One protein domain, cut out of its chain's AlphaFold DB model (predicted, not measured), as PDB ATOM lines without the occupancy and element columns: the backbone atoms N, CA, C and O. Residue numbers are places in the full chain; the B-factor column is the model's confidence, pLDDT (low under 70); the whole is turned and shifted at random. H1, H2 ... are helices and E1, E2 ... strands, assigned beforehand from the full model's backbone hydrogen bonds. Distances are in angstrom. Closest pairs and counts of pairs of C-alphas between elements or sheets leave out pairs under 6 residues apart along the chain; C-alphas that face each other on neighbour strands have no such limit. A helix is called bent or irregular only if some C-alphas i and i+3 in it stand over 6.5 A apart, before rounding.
ATOM      1  N   ALA A   8      82.376   2.155  88.798       93.00
ATOM      2  CA  ALA A   8      81.952   3.486  89.233       93.00
ATOM      3  C   ALA A   8      82.758   4.618  88.564       93.00
ATOM      4  O   ALA A   8      82.214   5.681  88.263       93.00
ATOM      5  N   ALA A   9      84.056   4.409  88.311       91.56
ATOM      6  CA  ALA A   9      84.873   5.380  87.590       91.56
ATOM      7  C   ALA A   9      84.488   5.443  86.104       91.56
ATOM      8  O   ALA A   9      84.396   6.537  85.545       91.56
ATOM      9  N   LEU A  10      84.220   4.296  85.474       92.56
ATOM     10  CA  LEU A  10      83.760   4.225  84.085       92.56
ATOM     11  C   LEU A  10      82.396   4.907  83.907       92.56
ATOM     12  O   LEU A  10      82.225   5.704  82.982       92.56
ATOM     13  N   GLU A  11      81.449   4.654  84.810       93.88
ATOM     14  CA  GLU A  11      80.131   5.295  84.819       93.88
ATOM     15  C   GLU A  11      80.245   6.814  84.956       93.88
ATOM     16  O   GLU A  11      79.678   7.549  84.143       93.88
ATOM     17  N   ALA A  12      81.051   7.296  85.908       93.31
ATOM     18  CA  ALA A  12      81.281   8.726  86.102       93.31
ATOM     19  C   ALA A  12      81.912   9.388  84.862       93.31
ATOM     20  O   ALA A  12      81.520  10.489  84.471       93.31
ATOM     21  N   MET A  13      82.864   8.714  84.206       91.12
ATOM     22  CA  MET A  13      83.455   9.196  82.952       91.12
ATOM     23  C   MET A  13      82.410   9.297  81.838       91.12
ATOM     24  O   MET A  13      82.394  10.286  81.102       91.12
ATOM     25  N   LEU A  14      81.543   8.290  81.702       92.56
ATOM     26  CA  LEU A  14      80.496   8.272  80.686       92.56
ATOM     27  C   LEU A  14      79.462   9.376  80.921       92.56
ATOM     28  O   LEU A  14      79.104  10.089  79.979       92.56
ATOM     29  N   GLU A  15      79.001   9.534  82.160       93.69
ATOM     30  CA  GLU A  15      78.043  10.569  82.542       93.69
ATOM     31  C   GLU A  15      78.591  11.965  82.236       93.69
ATOM     32  O   GLU A  15      77.933  12.768  81.566       93.69
ATOM     33  N   ASP A  16      79.827  12.240  82.641       91.62
ATOM     34  CA  ASP A  16      80.454  13.536  82.416       91.62
ATOM     35  C   ASP A  16      80.626  13.852  80.917       91.62
ATOM     36  O   ASP A  16      80.384  14.976  80.469       91.62
ATOM     37  N   TYR A  17      80.954  12.847  80.103       91.06
ATOM     38  CA  TYR A  17      81.013  12.995  78.648       91.06
ATOM     39  C   TYR A  17      79.655  13.269  78.013       91.06
ATOM     40  O   TYR A  17      79.549  14.115  77.122       91.06
ATOM     41  N   LEU A  18      78.612  12.560  78.446       92.25
ATOM     42  CA  LEU A  18      77.260  12.768  77.939       92.25
ATOM     43  C   LEU A  18      76.732  14.147  78.339       92.25
ATOM     44  O   LEU A  18      76.063  14.790  77.532       92.25
ATOM     45  N   ASN A  19      77.056  14.632  79.534       93.50
ATOM     46  CA  ASN A  19      76.646  15.957  80.003       93.50
ATOM     47  C   ASN A  19      77.361  17.100  79.267       93.50
ATOM     48  O   ASN A  19      76.829  18.205  79.174       93.50
ATOM     49  N   GLN A  20      78.532  16.827  78.686       91.25
ATOM     50  CA  GLN A  20      79.348  17.798  77.951       91.25
ATOM     51  C   GLN A  20      79.461  17.480  76.452       91.25
ATOM     52  O   GLN A  20      80.352  17.979  75.765       91.25
ATOM     53  N   CYS A  21      78.552  16.669  75.902       92.06
ATOM     54  CA  CYS A  21      78.606  16.254  74.498       92.06
ATOM     55  C   CYS A  21      78.300  17.393  73.504       92.06
ATOM     56  O   CYS A  21      78.406  17.205  72.291       92.06
ATOM     57  N   HIS A  22      77.889  18.562  74.001       94.56
ATOM     58  CA  HIS A  22      77.624  19.758  73.217       94.56
ATOM     59  C   HIS A  22      78.070  21.017  73.979       94.56
ATOM     60  O   HIS A  22      77.948  21.082  75.197       94.56
ATOM     61  N   ALA A  23      78.556  22.036  73.258       92.69
ATOM     62  CA  ALA A  23      79.094  23.267  73.855       92.69
ATOM     63  C   ALA A  23      78.007  24.106  74.540       92.69
ATOM     64  O   ALA A  23      78.226  24.738  75.566       92.69
ATOM     65  N   GLU A  24      76.834  24.143  73.910       93.75
ATOM     66  CA  GLU A  24      75.661  24.874  74.381       93.75
ATOM     67  C   GLU A  24      74.746  23.917  75.167       93.75
ATOM     68  O   GLU A  24      74.231  22.970  74.554       93.75
ATOM     69  N   PRO A  25      74.493  24.159  76.471       94.00
ATOM     70  CA  PRO A  25      73.680  23.281  77.320       94.00
ATOM     71  C   PRO A  25      72.284  22.989  76.761       94.00
ATOM     72  O   PRO A  25      71.797  21.865  76.847       94.00
ATOM     73  N   ALA A  26      71.671  23.973  76.093       94.38
ATOM     74  CA  ALA A  26      70.348  23.852  75.475       94.38
ATOM     75  C   ALA A  26      70.250  22.753  74.394       94.38
ATOM     76  O   ALA A  26      69.150  22.367  74.000       94.38
ATOM     77  N   HIS A  27      71.380  22.252  73.886       95.06
ATOM     78  CA  HIS A  27      71.414  21.229  72.839       95.06
ATOM     79  C   HIS A  27      71.943  19.874  73.319       95.06
ATOM     80  O   HIS A  27      71.845  18.903  72.570       95.06
ATOM     81  N   VAL A  28      72.416  19.768  74.568       95.12
ATOM     82  CA  VAL A  28      72.982  18.532  75.136       95.12
ATOM     83  C   VAL A  28      71.999  17.367  75.030       95.12
ATOM     84  O   VAL A  28      72.333  16.342  74.443       95.12
ATOM     85  N   ALA A  29      70.753  17.536  75.483       95.88
ATOM     86  CA  ALA A  29      69.747  16.469  75.428       95.88
ATOM     87  C   ALA A  29      69.468  15.986  73.990       95.88
ATOM     88  O   ALA A  29      69.349  14.785  73.729       95.88
ATOM     89  N   ALA A  30      69.408  16.910  73.026       95.25
ATOM     90  CA  ALA A  30      69.203  16.569  71.621       95.25
ATOM     91  C   ALA A  30      70.417  15.824  71.034       95.25
ATOM     92  O   ALA A  30      70.247  14.838  70.315       95.25
ATOM     93  N   THR A  31      71.637  16.240  71.389       95.81
ATOM     94  CA  THR A  31      72.874  15.546  71.015       95.81
ATOM     95  C   THR A  31      72.949  14.144  71.614       95.81
ATOM     96  O   THR A  31      73.233  13.198  70.880       95.81
ATOM     97  N   GLN A  32      72.626  13.973  72.898       96.12
ATOM     98  CA  GLN A  32      72.572  12.659  73.545       96.12
ATOM     99  C   GLN A  32      71.591  11.724  72.827       96.12
ATOM    100  O   GLN A  32      71.926  10.578  72.529       96.12
ATOM    101  N   ASN A  33      70.391  12.209  72.496       96.00
ATOM    102  CA  ASN A  33      69.394  11.425  71.763       96.00
ATOM    103  C   ASN A  33      69.890  11.015  70.372       96.00
ATOM    104  O   ASN A  33      69.694   9.868  69.957       96.00
ATOM    105  N   TYR A  34      70.570  11.922  69.671       95.94
ATOM    106  CA  TYR A  34      71.154  11.627  68.370       95.94
ATOM    107  C   TYR A  34      72.284  10.586  68.463       95.94
ATOM    108  O   TYR A  34      72.237   9.587  67.744       95.94
ATOM    109  N   LEU A  35      73.230  10.733  69.396       95.75
ATOM    110  CA  LEU A  35      74.310   9.759  69.629       95.75
ATOM    111  C   LEU A  35      73.769   8.376  70.027       95.75
ATOM    112  O   LEU A  35      74.229   7.354  69.507       95.75
ATOM    113  N   LYS A  36      72.726   8.326  70.866       96.50
ATOM    114  CA  LYS A  36      71.998   7.084  71.181       96.50
ATOM    115  C   LYS A  36      71.386   6.463  69.924       96.50
ATOM    116  O   LYS A  36      71.459   5.250  69.739       96.50
ATOM    117  N   SER A  37      70.811   7.270  69.030       96.44
ATOM    118  CA  SER A  37      70.268   6.771  67.759       96.44
ATOM    119  C   SER A  37      71.356   6.185  66.848       96.44
ATOM    120  O   SER A  37      71.140   5.130  66.250       96.44
ATOM    121  N   MET A  38      72.537   6.810  66.798       96.75
ATOM    122  CA  MET A  38      73.689   6.329  66.027       96.75
ATOM    123  C   MET A  38      74.250   5.026  66.604       96.75
ATOM    124  O   MET A  38      74.507   4.085  65.856       96.75
ATOM    125  N   SER A  39      74.318   4.913  67.931       96.50
ATOM    126  CA  SER A  39      74.712   3.675  68.620       96.50
ATOM    127  C   SER A  39      73.749   2.519  68.312       96.50
ATOM    128  O   SER A  39      74.176   1.419  67.977       96.50
ATOM    129  N   ARG A  40      72.430   2.773  68.289       96.88
ATOM    130  CA  ARG A  40      71.439   1.763  67.862       96.88
ATOM    131  C   ARG A  40      71.595   1.360  66.394       96.88
ATOM    132  O   ARG A  40      71.382   0.195  66.057       96.88
ATOM    133  N   LYS A  41      71.945   2.296  65.502       95.62
ATOM    134  CA  LYS A  41      72.229   1.986  64.087       95.62
ATOM    135  C   LYS A  41      73.452   1.074  63.958       95.62
ATOM    136  O   LYS A  41      73.369   0.092  63.224       95.62
ATOM    137  N   ALA A  42      74.519   1.368  64.701       95.94
ATOM    138  CA  ALA A  42      75.731   0.555  64.764       95.94
ATOM    139  C   ALA A  42      75.441  -0.878  65.237       95.94
ATOM    140  O   ALA A  42      75.766  -1.830  64.526       95.94
ATOM    141  N   LEU A  43      74.719  -1.037  66.352       95.75
ATOM    142  CA  LEU A  43      74.298  -2.350  66.862       95.75
ATOM    143  C   LEU A  43      73.434  -3.122  65.860       95.75
ATOM    144  O   LEU A  43      73.605  -4.322  65.662       95.75
ATOM    145  N   ARG A  44      72.517  -2.441  65.164       93.69
ATOM    146  CA  ARG A  44      71.701  -3.077  64.123       93.69
ATOM    147  C   ARG A  44      72.544  -3.559  62.938       93.69
ATOM    148  O   ARG A  44      72.234  -4.609  62.382       93.69
ATOM    149  N   GLN A  45      73.559  -2.799  62.523       92.50
ATOM    150  CA  GLN A  45      74.475  -3.209  61.455       92.50
ATOM    151  C   GLN A  45      75.301  -4.426  61.883       92.50
ATOM    152  O   GLN A  45      75.383  -5.393  61.128       92.50
ATOM    153  N   PHE A  46      75.815  -4.415  63.110       93.88
ATOM    154  CA  PHE A  46      76.525  -5.539  63.713       93.88
ATOM    155  C   PHE A  46      75.673  -6.818  63.781       93.88
ATOM    156  O   PHE A  46      76.041  -7.833  63.195       93.88
ATOM    157  N   ARG A  47      74.475  -6.758  64.378       93.12
ATOM    158  CA  ARG A  47      73.573  -7.920  64.486       93.12
ATOM    159  C   ARG A  47      73.186  -8.496  63.126       93.12
ATOM    160  O   ARG A  47      73.028  -9.701  62.978       93.12
ATOM    161  N   ARG A  48      73.021  -7.654  62.102       89.75
ATOM    162  CA  ARG A  48      72.758  -8.131  60.734       89.75
ATOM    163  C   ARG A  48      73.972  -8.844  60.129       89.75
ATOM    164  O   ARG A  48      73.775  -9.864  59.479       89.75
ATOM    165  N   ARG A  49      75.191  -8.348  60.378       86.44
ATOM    166  CA  ARG A  49      76.442  -9.003  59.959       86.44
ATOM    167  C   ARG A  49      76.578 -10.392  60.587       86.44
ATOM    168  O   ARG A  49      76.861 -11.336  59.860       86.44
ATOM    169  N   LEU A  50      76.313 -10.525  61.892       86.50
ATOM    170  CA  LEU A  50      76.347 -11.822  62.588       86.50
ATOM    171  C   LEU A  50      75.367 -12.843  61.994       86.50
ATOM    172  O   LEU A  50      75.679 -14.022  61.898       86.50
ATOM    173  N   ASN A  51      74.204 -12.389  61.526       86.44
ATOM    174  CA  ASN A  51      73.209 -13.246  60.874       86.44
ATOM    175  C   ASN A  51      73.554 -13.603  59.410       86.44
ATOM    176  O   ASN A  51      72.691 -14.084  58.679       86.44
ATOM    177  N   GLY A  52      74.779 -13.323  58.946       80.19
ATOM    178  CA  GLY A  52      75.228 -13.635  57.586       80.19
ATOM    179  C   GLY A  52      74.574 -12.787  56.490       80.19
ATOM    180  O   GLY A  52      74.687 -13.107  55.307       80.19
ATOM    181  N   VAL A  53      73.880 -11.703  56.852       75.25
ATOM    182  CA  VAL A  53      73.264 -10.803  55.871       75.25
ATOM    183  C   VAL A  53      74.361  -9.953  55.239       75.25
ATOM    184  O   VAL A  53      75.062  -9.221  55.937       75.25
ATOM    185  N   PHE A  54      74.485  -9.998  53.911       68.75
ATOM    186  CA  PHE A  54      75.368  -9.090  53.181       68.75
ATOM    187  C   PHE A  54      74.860  -7.649  53.320       68.75
ATOM    188  O   PHE A  54      73.735  -7.325  52.932       68.75
ATOM    189  N   ILE A  55      75.694  -6.768  53.870       64.50
ATOM    190  CA  ILE A  55      75.395  -5.344  54.021       64.50
ATOM    191  C   ILE A  55      76.504  -4.579  53.318       64.50
ATOM    192  O   ILE A  55      77.680  -4.789  53.600       64.50
ATOM    193  N   LYS A  56      76.132  -3.642  52.443       68.69
ATOM    194  CA  LYS A  56      77.075  -2.629  51.972       68.69
ATOM    195  C   LYS A  56      77.568  -1.853  53.193       68.69
ATOM    196  O   LYS A  56      76.752  -1.208  53.846       68.69
ATOM    197  N   GLU A  57      78.858  -1.929  53.504       66.62
ATOM    198  CA  GLU A  57      79.442  -1.214  54.640       66.62
ATOM    199  C   GLU A  57      79.136   0.285  54.527       66.62
ATOM    200  O   GLU A  57      79.645   0.986  53.652       66.62
ATOM    201  N   ILE A  58      78.245   0.772  55.391       78.88
ATOM    202  CA  ILE A  58      78.013   2.202  55.556       78.88
ATOM    203  C   ILE A  58      78.987   2.666  56.629       78.88
ATOM    204  O   ILE A  58      78.979   2.148  57.747       78.88
ATOM    205  N   ASP A  59      79.815   3.651  56.297       89.38
ATOM    206  CA  ASP A  59      80.653   4.317  57.286       89.38
ATOM    207  C   ASP A  59      79.778   5.249  58.136       89.38
ATOM    208  O   ASP A  59      79.559   6.416  57.801       89.38
ATOM    209  N   LEU A  60      79.260   4.722  59.247       94.69
ATOM    210  CA  LEU A  60      78.411   5.475  60.174       94.69
ATOM    211  C   LEU A  60      79.134   6.692  60.764       94.69
ATOM    212  O   LEU A  60      78.497   7.688  61.104       94.69
ATOM    213  N   TRP A  61      80.464   6.653  60.865       95.06
ATOM    214  CA  TRP A  61      81.233   7.811  61.306       95.06
ATOM    215  C   TRP A  61      81.198   8.940  60.269       95.06
ATOM    216  O   TRP A  61      81.118  10.109  60.645       95.06
ATOM    217  N   ASN A  62      81.189   8.614  58.972       93.44
ATOM    218  CA  ASN A  62      80.965   9.602  57.910       93.44
ATOM    219  C   ASN A  62      79.514  10.101  57.885       93.44
ATOM    220  O   ASN A  62      79.281  11.272  57.591       93.44
ATOM    221  N   GLU A  63      78.539   9.263  58.247       94.50
ATOM    222  CA  GLU A  63      77.158   9.718  58.451       94.50
ATOM    223  C   GLU A  63      77.081  10.759  59.578       94.50
ATOM    224  O   GLU A  63      76.479  11.816  59.389       94.50
ATOM    225  N   LEU A  64      77.755  10.516  60.712       94.75
ATOM    226  CA  LEU A  64      77.923  11.532  61.755       94.75
ATOM    227  C   LEU A  64      78.642  12.761  61.197       94.75
ATOM    228  O   LEU A  64      78.227  13.872  61.492       94.75
ATOM    229  N   TYR A  65      79.707  12.598  60.410       91.69
ATOM    230  CA  TYR A  65      80.483  13.718  59.870       91.69
ATOM    231  C   TYR A  65      79.613  14.704  59.087       91.69
ATOM    232  O   TYR A  65      79.713  15.911  59.320       91.69
ATOM    233  N   SER A  66      78.772  14.175  58.198       94.00
ATOM    234  CA  SER A  66      77.924  14.932  57.270       94.00
ATOM    235  C   SER A  66      76.563  15.314  57.856       94.00
ATOM    236  O   SER A  66      75.736  15.908  57.166       94.00
ATOM    237  N   PHE A  67      76.297  14.961  59.114       95.19
ATOM    238  CA  PHE A  67      75.016  15.224  59.744       95.19
ATOM    239  C   PHE A  67      74.783  16.719  59.983       95.19
ATOM    240  O   PHE A  67      75.601  17.416  60.587       95.19
ATOM    241  N   SER A  68      73.599  17.177  59.591       94.50
ATOM    242  CA  SER A  68      73.041  18.471  59.963       94.50
ATOM    243  C   SER A  68      71.569  18.272  60.302       94.50
ATOM    244  O   SER A  68      70.826  17.683  59.511       94.50
ATOM    245  N   SER A  69      71.146  18.701  61.490       93.00
ATOM    246  CA  SER A  69      69.748  18.570  61.890       93.00
ATOM    247  C   SER A  69      68.856  19.508  61.063       93.00
ATOM    248  O   SER A  69      69.110  20.715  61.040       93.00
ATOM    249  N   PRO A  70      67.762  19.004  60.457       89.94
ATOM    250  CA  PRO A  70      66.825  19.833  59.695       89.94
ATOM    251  C   PRO A  70      66.113  20.897  60.539       89.94
ATOM    252  O   PRO A  70      65.673  21.913  60.014       89.94
ATOM    253  N   THR A  71      65.968  20.652  61.843       90.50
ATOM    254  CA  THR A  71      65.181  21.492  62.761       90.50
ATOM    255  C   THR A  71      66.040  22.306  63.723       90.50
ATOM    256  O   THR A  71      65.534  23.204  64.389       90.50
ATOM    257  N   ASN A  72      67.338  22.007  63.816       88.69
ATOM    258  CA  ASN A  72      68.263  22.729  64.682       88.69
ATOM    259  C   ASN A  72      69.654  22.802  64.030       88.69
ATOM    260  O   ASN A  72      70.466  21.908  64.257       88.69
ATOM    261  N   PRO A  73      69.983  23.878  63.298       87.38
ATOM    262  CA  PRO A  73      71.276  24.018  62.623       87.38
ATOM    263  C   PRO A  73      72.500  23.923  63.551       87.38
ATOM    264  O   PRO A  73      73.601  23.616  63.097       87.38
ATOM    265  N   LYS A  74      72.333  24.177  64.858       89.44
ATOM    266  CA  LYS A  74      73.403  24.032  65.857       89.44
ATOM    267  C   LYS A  74      73.639  22.578  66.269       89.44
ATOM    268  O   LYS A  74      74.695  22.268  66.807       89.44
ATOM    269  N   LEU A  75      72.700  21.677  65.996       92.94
ATOM    270  CA  LEU A  75      72.882  20.242  66.159       92.94
ATOM    271  C   LEU A  75      73.454  19.662  64.856       92.94
ATOM    272  O   LEU A  75      72.719  19.182  63.995       92.94
ATOM    273  N   SER A  76      74.778  19.721  64.718       95.56
ATOM    274  CA  SER A  76      75.506  19.196  63.562       95.56
ATOM    275  C   SER A  76      76.616  18.236  63.971       95.56
ATOM    276  O   SER A  76      77.169  18.305  65.073       95.56
ATOM    277  N   GLY A  77      76.977  17.349  63.052       94.69
ATOM    278  CA  GLY A  77      78.085  16.417  63.198       94.69
ATOM    279  C   GLY A  77      79.425  17.087  63.468       94.69
ATOM    280  O   GLY A  77      80.240  16.578  64.236       94.69
ATOM    281  N   GLU A  78      79.655  18.242  62.848       93.12
ATOM    282  CA  GLU A  78      80.842  19.066  63.070       93.12
ATOM    283  C   GLU A  78      80.948  19.512  64.530       93.12
ATOM    284  O   GLU A  78      81.960  19.237  65.174       93.12
ATOM    285  N   ARG A  79      79.886  20.113  65.080       93.94
ATOM    286  CA  ARG A  79      79.864  20.614  66.463       93.94
ATOM    287  C   ARG A  79      80.012  19.491  67.480       93.94
ATOM    288  O   ARG A  79      80.782  19.625  68.426       93.94
ATOM    289  N   ILE A  80      79.338  18.364  67.256       94.88
ATOM    290  CA  ILE A  80      79.463  17.177  68.114       94.88
ATOM    291  C   ILE A  80      80.915  16.680  68.126       94.88
ATOM    292  O   ILE A  80      81.499  16.483  69.192       94.88
ATOM    293  N   ARG A  81      81.534  16.518  66.949       93.75
ATOM    294  CA  ARG A  81      82.925  16.045  66.839       93.75
ATOM    295  C   ARG A  81      83.932  17.052  67.380       93.75
ATOM    296  O   ARG A  81      84.951  16.642  67.926       93.75
ATOM    297  N   GLU A  82      83.687  18.349  67.226       92.31
ATOM    298  CA  GLU A  82      84.539  19.393  67.792       92.31
ATOM    299  C   GLU A  82      84.551  19.326  69.323       92.31
ATOM    300  O   GLU A  82      85.625  19.340  69.924       92.31
ATOM    301  N   GLN A  83      83.380  19.188  69.949       93.75
ATOM    302  CA  GLN A  83      83.272  19.068  71.406       93.75
ATOM    303  C   GLN A  83      83.882  17.769  71.922       93.75
ATOM    304  O   GLN A  83      84.693  17.799  72.849       93.75
ATOM    305  N   LEU A  84      83.590  16.647  71.259       94.12
ATOM    306  CA  LEU A  84      84.221  15.363  71.554       94.12
ATOM    307  C   LEU A  84      85.751  15.466  71.486       94.12
ATOM    308  O   LEU A  84      86.441  15.044  72.412       94.12
ATOM    309  N   ARG A  85      86.289  16.075  70.423       93.31
ATOM    310  CA  ARG A  85      87.733  16.273  70.259       93.31
ATOM    311  C   ARG A  85      88.320  17.115  71.389       93.31
ATOM    312  O   ARG A  85      89.280  16.675  72.013       93.31
ATOM    313  N   LYS A  86      87.743  18.286  71.681       92.06
ATOM    314  CA  LYS A  86      88.203  19.167  72.772       92.06
ATOM    315  C   LYS A  86      88.274  18.419  74.099       92.06
ATOM    316  O   LYS A  86      89.234  18.579  74.854       92.06
ATOM    317  N   ARG A  87      87.273  17.580  74.366       92.38
ATOM    318  CA  ARG A  87      87.201  16.791  75.591       92.38
ATOM    319  C   ARG A  87      88.284  15.716  75.658       92.38
ATOM    320  O   ARG A  87      89.008  15.663  76.651       92.38
ATOM    321  N   LEU A  88      88.429  14.923  74.596       93.94
ATOM    322  CA  LEU A  88      89.457  13.883  74.506       93.94
ATOM    323  C   LEU A  88      90.874  14.464  74.599       93.94
ATOM    324  O   LEU A  88      91.739  13.894  75.254       93.94
ATOM    325  N   GLU A  89      91.119  15.618  73.974       92.69
ATOM    326  CA  GLU A  89      92.408  16.309  74.066       92.69
ATOM    327  C   GLU A  89      92.739  16.703  75.503       92.69
ATOM    328  O   GLU A  89      93.851  16.447  75.960       92.69
ATOM    329  N   LYS A  90      91.773  17.285  76.225       91.94
ATOM    330  CA  LYS A  90      91.958  17.671  77.626       91.94
ATOM    331  C   LYS A  90      92.235  16.453  78.509       91.94
ATOM    332  O   LYS A  90      93.165  16.493  79.304       91.94
ATOM    333  N   GLU A  91      91.469  15.374  78.345       91.50
ATOM    334  CA  GLU A  91      91.658  14.121  79.092       91.50
ATOM    335  C   GLU A  91      93.048  13.511  78.851       91.50
ATOM    336  O   GLU A  91      93.705  13.041  79.776       91.50
ATOM    337  N   GLN A  92      93.537  13.571  77.615       93.56
ATOM    338  CA  GLN A  92      94.841  13.031  77.240       93.56
ATOM    339  C   GLN A  92      96.003  14.018  77.437       93.56
ATOM    340  O   GLN A  92      97.092  13.782  76.908       93.56
ATOM    341  N   ASN A  93      95.797  15.126  78.158       93.50
ATOM    342  CA  ASN A  93      96.797  16.177  78.379       93.50
ATOM    343  C   ASN A  93      97.429  16.700  77.078       93.50
ATOM    344  O   ASN A  93      98.627  16.973  77.019       93.50
ATOM    345  N   TYR A  94      96.624  16.812  76.021       93.38
ATOM    346  CA  TYR A  94      97.043  17.249  74.689       93.38
ATOM    347  C   TYR A  94      98.199  16.413  74.121       93.38
ATOM    348  O   TYR A  94      99.066  16.931  73.421       93.38
ATOM    349  N   GLN A  95      98.225  15.113  74.410       94.19
ATOM    350  CA  GLN A  95      99.210  14.169  73.890       94.19
ATOM    351  C   GLN A  95      98.534  13.068  73.071       94.19
ATOM    352  O   GLN A  95      97.396  12.673  73.334       94.19
ATOM    353  N   CYS A  96      99.259  12.532  72.090       95.56
ATOM    354  CA  CYS A  96      98.832  11.321  71.398       95.56
ATOM    355  C   CYS A  96      98.716  10.158  72.390       95.56
ATOM    356  O   CYS A  96      99.642   9.901  73.162       95.56
ATOM    357  N   CYS A  97      97.603   9.425  72.314       97.00
ATOM    358  CA  CYS A  97      97.308   8.304  73.202       97.00
ATOM    359  C   CYS A  97      98.328   7.146  73.135       97.00
ATOM    360  O   CYS A  97      98.471   6.419  74.116       97.00
ATOM    361  N   TYR A  98      99.065   7.003  72.023       97.25
ATOM    362  CA  TYR A  98     100.061   5.944  71.817       97.25
ATOM    363  C   TYR A  98     101.503   6.428  72.027       97.25
ATOM    364  O   TYR A  98     102.214   5.914  72.884       97.25
ATOM    365  N   CYS A  99     101.972   7.423  71.270       95.81
ATOM    366  CA  CYS A  99     103.385   7.835  71.313       95.81
ATOM    367  C   CYS A  99     103.682   8.981  72.286       95.81
ATOM    368  O   CYS A  99     104.831   9.408  72.417       95.81
ATOM    369  N   ARG A 100     102.656   9.554  72.929       95.00
ATOM    370  CA  ARG A 100     102.793  10.702  73.841       95.00
ATOM    371  C   ARG A 100     103.513  11.913  73.229       95.00
ATOM    372  O   ARG A 100     104.040  12.764  73.947       95.00
ATOM    373  N   ARG A 101     103.567  12.029  71.894       91.50
ATOM    374  CA  ARG A 101     103.963  13.287  71.245       91.50
ATOM    375  C   ARG A 101     102.912  14.353  71.565       91.50
ATOM    376  O   ARG A 101     101.718  14.038  71.499       91.50
ATOM    377  N   PRO A 102     103.325  15.580  71.919       90.19
ATOM    378  CA  PRO A 102     102.382  16.662  72.125       90.19
ATOM    379  C   PRO A 102     101.608  16.986  70.846       90.19
ATOM    380  O   PRO A 102     102.149  16.957  69.741       90.19
ATOM    381  N   LEU A 103     100.336  17.311  71.015       88.25
ATOM    382  CA  LEU A 103      99.386  17.636  69.966       88.25
ATOM    383  C   LEU A 103      98.976  19.100  70.118       88.25
ATOM    384  O   LEU A 103      97.870  19.414  70.560       88.25
ATOM    385  N   PHE A 104      99.891  20.005  69.770       73.50
ATOM    386  CA  PHE A 104      99.664  21.455  69.825       73.50
ATOM    387  C   PHE A 104      99.222  22.062  68.481       73.50
ATOM    388  O   PHE A 104      98.759  23.196  68.448       73.50
ATOM    389  N   SER A 105      99.342  21.317  67.379       61.53
ATOM    390  CA  SER A 105      99.004  21.755  66.015       61.53
ATOM    391  C   SER A 105      97.495  21.683  65.709       61.53
ATOM    392  O   SER A 105      96.704  21.278  66.552       61.53
ATOM    393  N   SER A 106      97.069  22.125  64.520       60.75
ATOM    394  CA  SER A 106      95.657  22.185  64.100       60.75
ATOM    395  C   SER A 106      94.941  20.821  64.122       60.75
ATOM    396  O   SER A 106      95.569  19.763  64.159       60.75
ATOM    397  N   GLY A 107      93.601  20.825  64.062       58.72
ATOM    398  CA  GLY A 107      92.770  19.613  64.169       58.72
ATOM    399  C   GLY A 107      93.078  18.495  63.158       58.72
ATOM    400  O   GLY A 107      92.766  17.340  63.433       58.72
ATOM    401  N   HIS A 108      93.737  18.795  62.031       60.00
ATOM    402  CA  HIS A 108      94.192  17.787  61.060       60.00
ATOM    403  C   HIS A 108      95.302  16.880  61.609       60.00
ATOM    404  O   HIS A 108      95.387  15.718  61.224       60.00
ATOM    405  N   ALA A 109      96.107  17.381  62.549       63.78
ATOM    406  CA  ALA A 109      97.143  16.604  63.220       63.78
ATOM    407  C   ALA A 109      96.604  15.748  64.387       63.78
ATOM    408  O   ALA A 109      97.355  14.954  64.959       63.78
ATOM    409  N   LYS A 110      95.320  15.921  64.747       82.19
ATOM    410  CA  LYS A 110      94.667  15.353  65.937       82.19
ATOM    411  C   LYS A 110      93.423  14.556  65.549       82.19
ATOM    412  O   LYS A 110      92.286  15.048  65.561       82.19
ATOM    413  N   GLN A 111      93.648  13.310  65.163       88.62
ATOM    414  CA  GLN A 111      92.589  12.448  64.655       88.62
ATOM    415  C   GLN A 111      91.858  11.782  65.823       88.62
ATOM    416  O   GLN A 111      92.499  11.264  66.736       88.62
ATOM    417  N   ILE A 112      90.518  11.822  65.789       94.62
ATOM    418  CA  ILE A 112      89.704  10.951  66.643       94.62
ATOM    419  C   ILE A 112      89.874   9.550  66.080       94.62
ATOM    420  O   ILE A 112      89.475   9.291  64.944       94.62
ATOM    421  N   GLU A 113      90.493   8.696  66.873       95.69
ATOM    422  CA  GLU A 113      90.817   7.332  66.517       95.69
ATOM    423  C   GLU A 113      89.968   6.348  67.309       95.69
ATOM    424  O   GLU A 113      89.586   6.619  68.451       95.69
ATOM    425  N   HIS A 114      89.684   5.214  66.674       97.38
ATOM    426  CA  HIS A 114      88.968   4.113  67.292       97.38
ATOM    427  C   HIS A 114      89.965   3.069  67.802       97.38
ATOM    428  O   HIS A 114      90.760   2.541  67.025       97.38
ATOM    429  N   VAL A 115      89.931   2.742  69.096       97.69
ATOM    430  CA  VAL A 115      90.838   1.731  69.672       97.69
ATOM    431  C   VAL A 115      90.588   0.363  69.028       97.69
ATOM    432  O   VAL A 115      91.521  -0.280  68.544       97.69
ATOM    433  N   LEU A 116      89.321  -0.029  68.926       97.62
ATOM    434  CA  LEU A 116      88.825  -1.114  68.090       97.62
ATOM    435  C   LEU A 116      88.268  -0.514  66.787       97.62
ATOM    436  O   LEU A 116      87.323   0.280  66.828       97.62
ATOM    437  N   PRO A 117      88.842  -0.849  65.621       96.44
ATOM    438  CA  PRO A 117      88.558  -0.164  64.370       96.44
ATOM    439  C   PRO A 117      87.113  -0.383  63.920       96.44
ATOM    440  O   PRO A 117      86.655  -1.516  63.782       96.44
ATOM    441  N   LYS A 118      86.417   0.709  63.585       94.25
ATOM    442  CA  LYS A 118      85.007   0.701  63.149       94.25
ATOM    443  C   LYS A 118      84.703  -0.209  61.948       94.25
ATOM    444  O   LYS A 118      83.566  -0.637  61.793       94.25
ATOM    445  N   SER A 119      85.697  -0.515  61.107       92.94
ATOM    446  CA  SER A 119      85.541  -1.442  59.975       92.94
ATOM    447  C   SER A 119      85.360  -2.895  60.423       92.94
ATOM    448  O   SER A 119      84.745  -3.679  59.715       92.94
ATOM    449  N   LYS A 120      85.897  -3.265  61.592       93.38
ATOM    450  CA  LYS A 120      85.781  -4.614  62.166       93.38
ATOM    451  C   LYS A 120      84.798  -4.657  63.335       93.38
ATOM    452  O   LYS A 120      84.047  -5.615  63.455       93.38
ATOM    453  N   CYS A 121      84.728  -3.595  64.129       95.50
ATOM    454  CA  CYS A 121      83.892  -3.504  65.326       95.50
ATOM    455  C   CYS A 121      82.878  -2.357  65.189       95.50
ATOM    456  O   CYS A 121      82.919  -1.368  65.926       95.50
ATOM    457  N   VAL A 122      81.981  -2.447  64.198       95.56
ATOM    458  CA  VAL A 122      81.015  -1.377  63.889       95.56
ATOM    459  C   VAL A 122      80.130  -1.025  65.087       95.56
ATOM    460  O   VAL A 122      79.847   0.155  65.295       95.56
ATOM    461  N   GLN A 123      79.763  -2.010  65.912       96.44
ATOM    462  CA  GLN A 123      78.993  -1.857  67.148       96.44
ATOM    463  C   GLN A 123      79.633  -0.872  68.137       96.44
ATOM    464  O   GLN A 123      78.922  -0.178  68.861       96.44
ATOM    465  N   HIS A 124      80.959  -0.726  68.109       97.44
ATOM    466  CA  HIS A 124      81.701   0.144  69.019       97.44
ATOM    467  C   HIS A 124      82.048   1.515  68.413       97.44
ATOM    468  O   HIS A 124      82.759   2.294  69.043       97.44
ATOM    469  N   THR A 125      81.548   1.855  67.216       97.12
ATOM    470  CA  THR A 125      81.871   3.122  66.515       97.12
ATOM    471  C   THR A 125      81.585   4.368  67.363       97.12
ATOM    472  O   THR A 125      82.347   5.326  67.345       97.12
ATOM    473  N   PHE A 126      80.484   4.370  68.117       96.69
ATOM    474  CA  PHE A 126      80.076   5.511  68.948       96.69
ATOM    475  C   PHE A 126      80.249   5.250  70.443       96.69
ATOM    476  O   PHE A 126      79.774   6.040  71.259       96.69
ATOM    477  N   ASN A 127      80.908   4.148  70.811       96.50
ATOM    478  CA  ASN A 127      81.222   3.887  72.202       96.50
ATOM    479  C   ASN A 127      82.341   4.836  72.642       96.50
ATOM    480  O   ASN A 127      83.401   4.882  72.023       96.50
ATOM    481  N   LEU A 128      82.110   5.584  73.717       95.00
ATOM    482  CA  LEU A 128      83.067   6.558  74.227       95.00
ATOM    483  C   LEU A 128      84.414   5.931  74.601       95.00
ATOM    484  O   LEU A 128      85.459   6.525  74.333       95.00
ATOM    485  N   PHE A 129      84.402   4.737  75.198       96.31
ATOM    486  CA  PHE A 129      85.628   4.044  75.575       96.31
ATOM    487  C   PHE A 129      86.446   3.612  74.355       96.31
ATOM    488  O   PHE A 129      87.659   3.449  74.445       96.31
ATOM    489  N   ASN A 130      85.806   3.541  73.190       97.81
ATOM    490  CA  ASN A 130      86.477   3.250  71.941       97.81
ATOM    491  C   ASN A 130      87.127   4.475  71.286       97.81
ATOM    492  O   ASN A 130      87.830   4.304  70.297       97.81
ATOM    493  N   LEU A 131      86.897   5.694  71.783       97.38
ATOM    494  CA  LEU A 131      87.316   6.934  71.127       97.38
ATOM    495  C   LEU A 131      88.471   7.602  71.879       97.38
ATOM    496  O   LEU A 131      88.402   7.863  73.084       97.38
ATOM    497  N   VAL A 132      89.535   7.909  71.140       97.12
ATOM    498  CA  VAL A 132      90.777   8.526  71.637       97.12
ATOM    499  C   VAL A 132      91.300   9.554  70.637       97.12
ATOM    500  O   VAL A 132      90.848   9.605  69.497       97.12
ATOM    501  N   ILE A 133      92.268  10.379  71.031       96.00
ATOM    502  CA  ILE A 133      93.002  11.249  70.101       96.00
ATOM    503  C   ILE A 133      94.393  10.678  69.837       96.00
ATOM    504  O   ILE A 133      95.165  10.414  70.763       96.00
ATOM    505  N   CYS A 134      94.767  10.546  68.568       95.31
ATOM    506  CA  CYS A 134      96.119  10.152  68.188       95.31
ATOM    507  C   CYS A 134      96.719  11.072  67.117       95.31
ATOM    508  O   CYS A 134      96.014  11.848  66.466       95.31
ATOM    509  N   CYS A 135      98.050  11.019  66.979       93.75
ATOM    510  CA  CYS A 135      98.734  11.696  65.884       93.75
ATOM    511  C   CYS A 135      98.548  10.920  64.575       93.75
ATOM    512  O   CYS A 135      98.317   9.708  64.585       93.75
ATOM    513  N   VAL A 136      98.734  11.619  63.455       90.50
ATOM    514  CA  VAL A 136      98.597  11.054  62.103       90.50
ATOM    515  C   VAL A 136      99.496   9.832  61.897       90.50
ATOM    516  O   VAL A 136      99.027   8.830  61.374       90.50
ATOM    517  N   ASP A 137     100.746   9.865  62.372       90.00
ATOM    518  CA  ASP A 137     101.671   8.736  62.200       90.00
ATOM    519  C   ASP A 137     101.188   7.469  62.922       90.00
ATOM    520  O   ASP A 137     101.235   6.371  62.367       90.00
ATOM    521  N   CYS A 138     100.700   7.611  64.162       95.00
ATOM    522  CA  CYS A 138     100.170   6.473  64.912       95.00
ATOM    523  C   CYS A 138      98.896   5.940  64.259       95.00
ATOM    524  O   CYS A 138      98.747   4.726  64.145       95.00
ATOM    525  N   ASN A 139      98.005   6.832  63.815       94.12
ATOM    526  CA  ASN A 139      96.772   6.431  63.146       94.12
ATOM    527  C   ASN A 139      97.059   5.663  61.850       94.12
ATOM    528  O   ASN A 139      96.515   4.588  61.604       94.12
ATOM    529  N   LEU A 140      97.976   6.193  61.035       91.44
ATOM    530  CA  LEU A 140      98.368   5.603  59.759       91.44
ATOM    531  C   LEU A 140      99.019   4.230  59.931       91.44
ATOM    532  O   LEU A 140      98.856   3.373  59.060       91.44
ATOM    533  N   LYS A 141      99.749   4.018  61.034       93.19
ATOM    534  CA  LYS A 141     100.324   2.715  61.379       93.19
ATOM    535  C   LYS A 141      99.269   1.748  61.921       93.19
ATOM    536  O   LYS A 141      99.295   0.575  61.558       93.19
ATOM    537  N   LYS A 142      98.343   2.227  62.759       94.50
ATOM    538  CA  LYS A 142      97.292   1.405  63.370       94.50
ATOM    539  C   LYS A 142      96.249   0.915  62.370       94.50
ATOM    540  O   LYS A 142      95.917  -0.269  62.389       94.50
ATOM    541  N   ARG A 143      95.750   1.787  61.489       93.31
ATOM    542  CA  ARG A 143      94.711   1.460  60.493       93.31
ATOM    543  C   ARG A 143      93.557   0.657  61.116       93.31
ATOM    544  O   ARG A 143      92.966   1.064  62.105       93.31
ATOM    545  N   ASN A 144      93.240  -0.500  60.540       94.56
ATOM    546  CA  ASN A 144      92.218  -1.427  61.008       94.56
ATOM    547  C   ASN A 144      92.804  -2.645  61.747       94.56
ATOM    548  O   ASN A 144      92.156  -3.695  61.821       94.56
ATOM    549  N   HIS A 145      94.026  -2.539  62.272       95.88
ATOM    550  CA  HIS A 145      94.647  -3.624  63.018       95.88
ATOM    551  C   HIS A 145      94.134  -3.689  64.462       95.88
ATOM    552  O   HIS A 145      93.987  -2.668  65.148       95.88
ATOM    553  N   ILE A 146      93.905  -4.922  64.911       96.56
ATOM    554  CA  ILE A 146      93.670  -5.307  66.299       96.56
ATOM    555  C   ILE A 146      94.805  -6.277  66.639       96.56
ATOM    556  O   ILE A 146      94.766  -7.436  66.249       96.56
ATOM    557  N   TRP A 147      95.872  -5.795  67.279       93.81
ATOM    558  CA  TRP A 147      97.061  -6.614  67.560       93.81
ATOM    559  C   TRP A 147      96.890  -7.446  68.830       93.81
ATOM    560  O   TRP A 147      97.661  -7.316  69.776       93.81
ATOM    561  N   SER A 148      95.855  -8.272  68.851       95.75
ATOM    562  CA  SER A 148      95.536  -9.176  69.949       95.75
ATOM    563  C   SER A 148      95.305 -10.572  69.397       95.75
ATOM    564  O   SER A 148      94.773 -10.729  68.297       95.75
ATOM    565  N   ILE A 149      95.667 -11.591  70.172       94.25
ATOM    566  CA  ILE A 149      95.320 -12.980  69.838       94.25
ATOM    567  C   ILE A 149      93.812 -13.238  69.980       94.25
ATOM    568  O   ILE A 149      93.308 -14.218  69.439       94.25
ATOM    569  N   LYS A 150      93.094 -12.342  70.671       94.38
ATOM    570  CA  LYS A 150      91.645 -12.370  70.917       94.38
ATOM    571  C   LYS A 150      90.869 -11.488  69.935       94.38
ATOM    572  O   LYS A 150      89.793 -10.991  70.245       94.38
ATOM    573  N   GLU A 151      91.415 -11.250  68.738       95.06
ATOM    574  CA  GLU A 151      90.781 -10.379  67.741       95.06
ATOM    575  C   GLU A 151      89.325 -10.779  67.443       95.06
ATOM    576  O   GLU A 151      88.469  -9.901  67.357       95.06
ATOM    577  N   ALA A 152      89.037 -12.079  67.327       93.88
ATOM    578  CA  ALA A 152      87.684 -12.575  67.070       93.88
ATOM    579  C   ALA A 152      86.699 -12.190  68.186       93.88
ATOM    580  O   ALA A 152      85.611 -11.703  67.885       93.88
ATOM    581  N   ASP A 153      87.114 -12.304  69.451       94.19
ATOM    582  CA  ASP A 153      86.282 -11.975  70.613       94.19
ATOM    583  C   ASP A 153      85.827 -10.508  70.552       94.19
ATOM    584  O   ASP A 153      84.653 -10.204  70.723       94.19
ATOM    585  N   TYR A 154      86.724  -9.585  70.195       95.00
ATOM    586  CA  TYR A 154      86.371  -8.168  70.042       95.00
ATOM    587  C   TYR A 154      85.485  -7.872  68.828       95.00
ATOM    588  O   TYR A 154      84.797  -6.849  68.785       95.00
ATOM    589  N   ILE A 155      85.562  -8.697  67.786       94.06
ATOM    590  CA  ILE A 155      84.769  -8.512  66.570       94.06
ATOM    591  C   ILE A 155      83.334  -8.960  66.809       94.06
ATOM    592  O   ILE A 155      82.427  -8.266  66.336       94.06
ATOM    593  N   ASP A 156      83.148 -10.069  67.522       92.44
ATOM    594  CA  ASP A 156      81.871 -10.765  67.686       92.44
ATOM    595  C   ASP A 156      81.136 -10.436  68.994       92.44
ATOM    596  O   ASP A 156      79.982 -10.832  69.150       92.44
ATOM    597  N   GLU A 157      81.749  -9.664  69.890       93.19
ATOM    598  CA  GLU A 157      81.106  -9.171  71.110       93.19
ATOM    599  C   GLU A 157      80.196  -7.961  70.833       93.19
ATOM    600  O   GLU A 157      80.559  -7.022  70.113       93.19
ATOM    601  N   GLU A 158      78.983  -7.978  71.394       95.31
ATOM    602  CA  GLU A 158      78.035  -6.868  71.240       95.31
ATOM    603  C   GLU A 158      78.385  -5.711  72.184       95.31
ATOM    604  O   GLU A 158      78.398  -4.541  71.772       95.31
ATOM    605  N   ASP A 159      78.673  -6.051  73.438       95.75
ATOM    606  CA  ASP A 159      79.025  -5.099  74.482       95.75
ATOM    607  C   ASP A 159      80.482  -4.647  74.356       95.75
ATOM    608  O   ASP A 159      81.331  -5.321  73.782       95.75
ATOM    609  N   TYR A 160      80.803  -3.453  74.856       96.56
ATOM    610  CA  TYR A 160      82.204  -3.037  74.819       96.56
ATOM    611  C   TYR A 160      83.017  -3.907  75.782       96.56
ATOM    612  O   TYR A 160      82.612  -4.017  76.942       96.56
ATOM    613  N   PRO A 161      84.150  -4.483  75.347       96.06
ATOM    614  CA  PRO A 161      84.926  -5.373  76.195       96.06
ATOM    615  C   PRO A 161      85.339  -4.684  77.502       96.06
ATOM    616  O   PRO A 161      85.750  -3.518  77.506       96.06
ATOM    617  N   VAL A 162      85.226  -5.407  78.618       94.88
ATOM    618  CA  VAL A 162      85.599  -4.901  79.950       94.88
ATOM    619  C   VAL A 162      87.110  -4.641  80.035       94.88
ATOM    620  O   VAL A 162      87.866  -5.269  79.282       94.88
ATOM    621  N   PRO A 163      87.593  -3.753  80.926       95.44
ATOM    622  CA  PRO A 163      89.017  -3.427  81.031       95.44
ATOM    623  C   PRO A 163      89.954  -4.639  81.096       95.44
ATOM    624  O   PRO A 163      90.988  -4.656  80.429       95.44
ATOM    625  N   GLU A 164      89.569  -5.681  81.829       94.00
ATOM    626  CA  GLU A 164      90.340  -6.910  82.038       94.00
ATOM    627  C   GLU A 164      90.513  -7.742  80.762       94.00
ATOM    628  O   GLU A 164      91.446  -8.536  80.665       94.00
ATOM    629  N   SER A 165      89.645  -7.557  79.764       94.94
ATOM    630  CA  SER A 165      89.748  -8.260  78.482       94.94
ATOM    631  C   SER A 165      90.923  -7.782  77.620       94.94
ATOM    632  O   SER A 165      91.308  -8.477  76.681       94.94
ATOM    633  N   PHE A 166      91.513  -6.625  77.939       96.00
ATOM    634  CA  PHE A 166      92.666  -6.038  77.245       96.00
ATOM    635  C   PHE A 166      93.998  -6.449  77.904       96.00
ATOM    636  O   PHE A 166      94.871  -5.627  78.189       96.00
ATOM    637  N   ASP A 167      94.175  -7.738  78.178       95.00
ATOM    638  CA  ASP A 167      95.365  -8.282  78.845       95.00
ATOM    639  C   ASP A 167      96.594  -8.421  77.922       95.00
ATOM    640  O   ASP A 167      97.729  -8.437  78.409       95.00
ATOM    641  N   ASP A 168      96.403  -8.434  76.600       95.75
ATOM    642  CA  ASP A 168      97.474  -8.531  75.598       95.75
ATOM    643  C   ASP A 168      97.602  -7.305  74.668       95.75
ATOM    644  O   ASP A 168      98.604  -7.160  73.961       95.75
ATOM    645  N   LEU A 169      96.644  -6.377  74.733       95.62
ATOM    646  CA  LEU A 169      96.565  -5.170  73.913       95.62
ATOM    647  C   LEU A 169      96.528  -3.908  74.782       95.62
ATOM    648  O   LEU A 169      95.757  -3.795  75.730       95.62
ATOM    649  N   TYR A 170      97.321  -2.889  74.439       97.56
ATOM    650  CA  TYR A 170      97.260  -1.613  75.156       97.56
ATOM    651  C   TYR A 170      95.992  -0.819  74.803       97.56
ATOM    652  O   TYR A 170      95.880  -0.257  73.714       97.56
ATOM    653  N   HIS A 171      95.075  -0.706  75.763       97.50
ATOM    654  CA  HIS A 171      93.916   0.182  75.703       97.50
ATOM    655  C   HIS A 171      94.178   1.577  76.326       97.50
ATOM    656  O   HIS A 171      94.311   1.678  77.549       97.50
TER     657      HIS A 171
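What this domain is: This is residues 8 to 171 of the 267 residues of the protein "HNHc domain-containing protein" of Pseudomonas alkylphenolica (UniProt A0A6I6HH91). One long helix, H2, makes one side of the model, and H5 with the loop of residues 92 to 109 makes the opposite side; between them, nearer the middle, lies a small hairpin of two strands, E1 and E2, with H4 running to it from near H2 and H3, H5 packing on E1, and the loop of residues 115 to 130 filling much of the middle. H1 meets H2 at a steep angle near the first part of H2, the short H3 folds back beside H2, and the short H6 is near the far end of H2. The printed part has 164 residues, with six named helices and two named strands in the order H1 H2 H3 H4 E1 E2 H5 H6; the sheet, E1 - E2, is antiparallel and the class is mostly helix. The whole is compact and rounded, with a radius of gyration of the C-alphas of 15.9 A and spans of 43 by 40 by 33 A.

How they stand to each other: H1, residues 8 to 19, and H2, residues 25 to 50, only just touch, with 3 pairs of C-alphas within 8 A; the closest are those of Leu 18 and Gln 32, 6.4 A apart. They stand at a steep tilt of 63 degrees, opposite ways. H3, residues 60 to 65, also only just touches H2, with 3 pairs of C-alphas within 8 A, the closest being Ala 42 and Leu 60 at 7.2 A. H2 and H3 form a helical hairpin, at a shallow tilt of 27 degrees, opposite ways. H4, residues 77 to 91, touches H3 with its residues 77 to 81 alone; the closest C-alphas, of Tyr 65 and Gly 77, are 4.9 A apart, and the two helices are about perpendicular at 85 degrees. H4 is close to but not clearly touching H2, with the C-alphas of Thr 31 and Ile 80 closest at 7.4 A. E1, residues 110 to 114, and E2, residues 131 to 135, form an antiparallel hairpin at 136 degrees, with N 113 and O 132 at 2.8 A and N 134 and O 111 at 3.0 A within hydrogen-bond range. The closest C-alphas of H4 and E2 are those of Leu 88 and Val 132, 6.2 A apart. H5, residues 136 to 142, has Val 136 closest to Gln 111 of E1, with their C-alphas 6.7 A apart, while H4 and H5 are apart. H6, residues 151 to 156, touches no helix, but is close to and not clearly touching H2, with the C-alphas of Leu 50 and Asp 156 closest at 7.6 A. Every O i to N i+4 pair is within hydrogen-bond range in H1, H3, H4, H5 and H6, and 20 of 22 are in H2.

Where its parts are: H1 begins at C-alpha 8, (81.952, 3.486, 89.233), and is 16.4 A long. H2 measures 38.2 A, with C-alpha 50 at (76.347, -11.822, 62.588); it is irregular, C-alphas 26 and 29 being 7.4 A apart. H3 is 8.5 A long and H4 21.0 A. E1 measures 12.7 A and E2 13.4 A. H5 is 9.8 A long. H6 is 8.9 A long and ends at C-alpha 156, (81.871, -10.765, 67.686).

The domain as a whole: The two C-alphas farthest apart, those of Thr 71 and Ile 149, are 46.3 A from each other. The printed part has no cut. The links H3 to H4, H4 to E1 and E1 to E2 are long, with 11, 18 and 16 residues. Residues 157 to 171 hold no named element. The mean pLDDT of the printed part is 91.9; residues 54 to 57 and 105 to 109 are under 70.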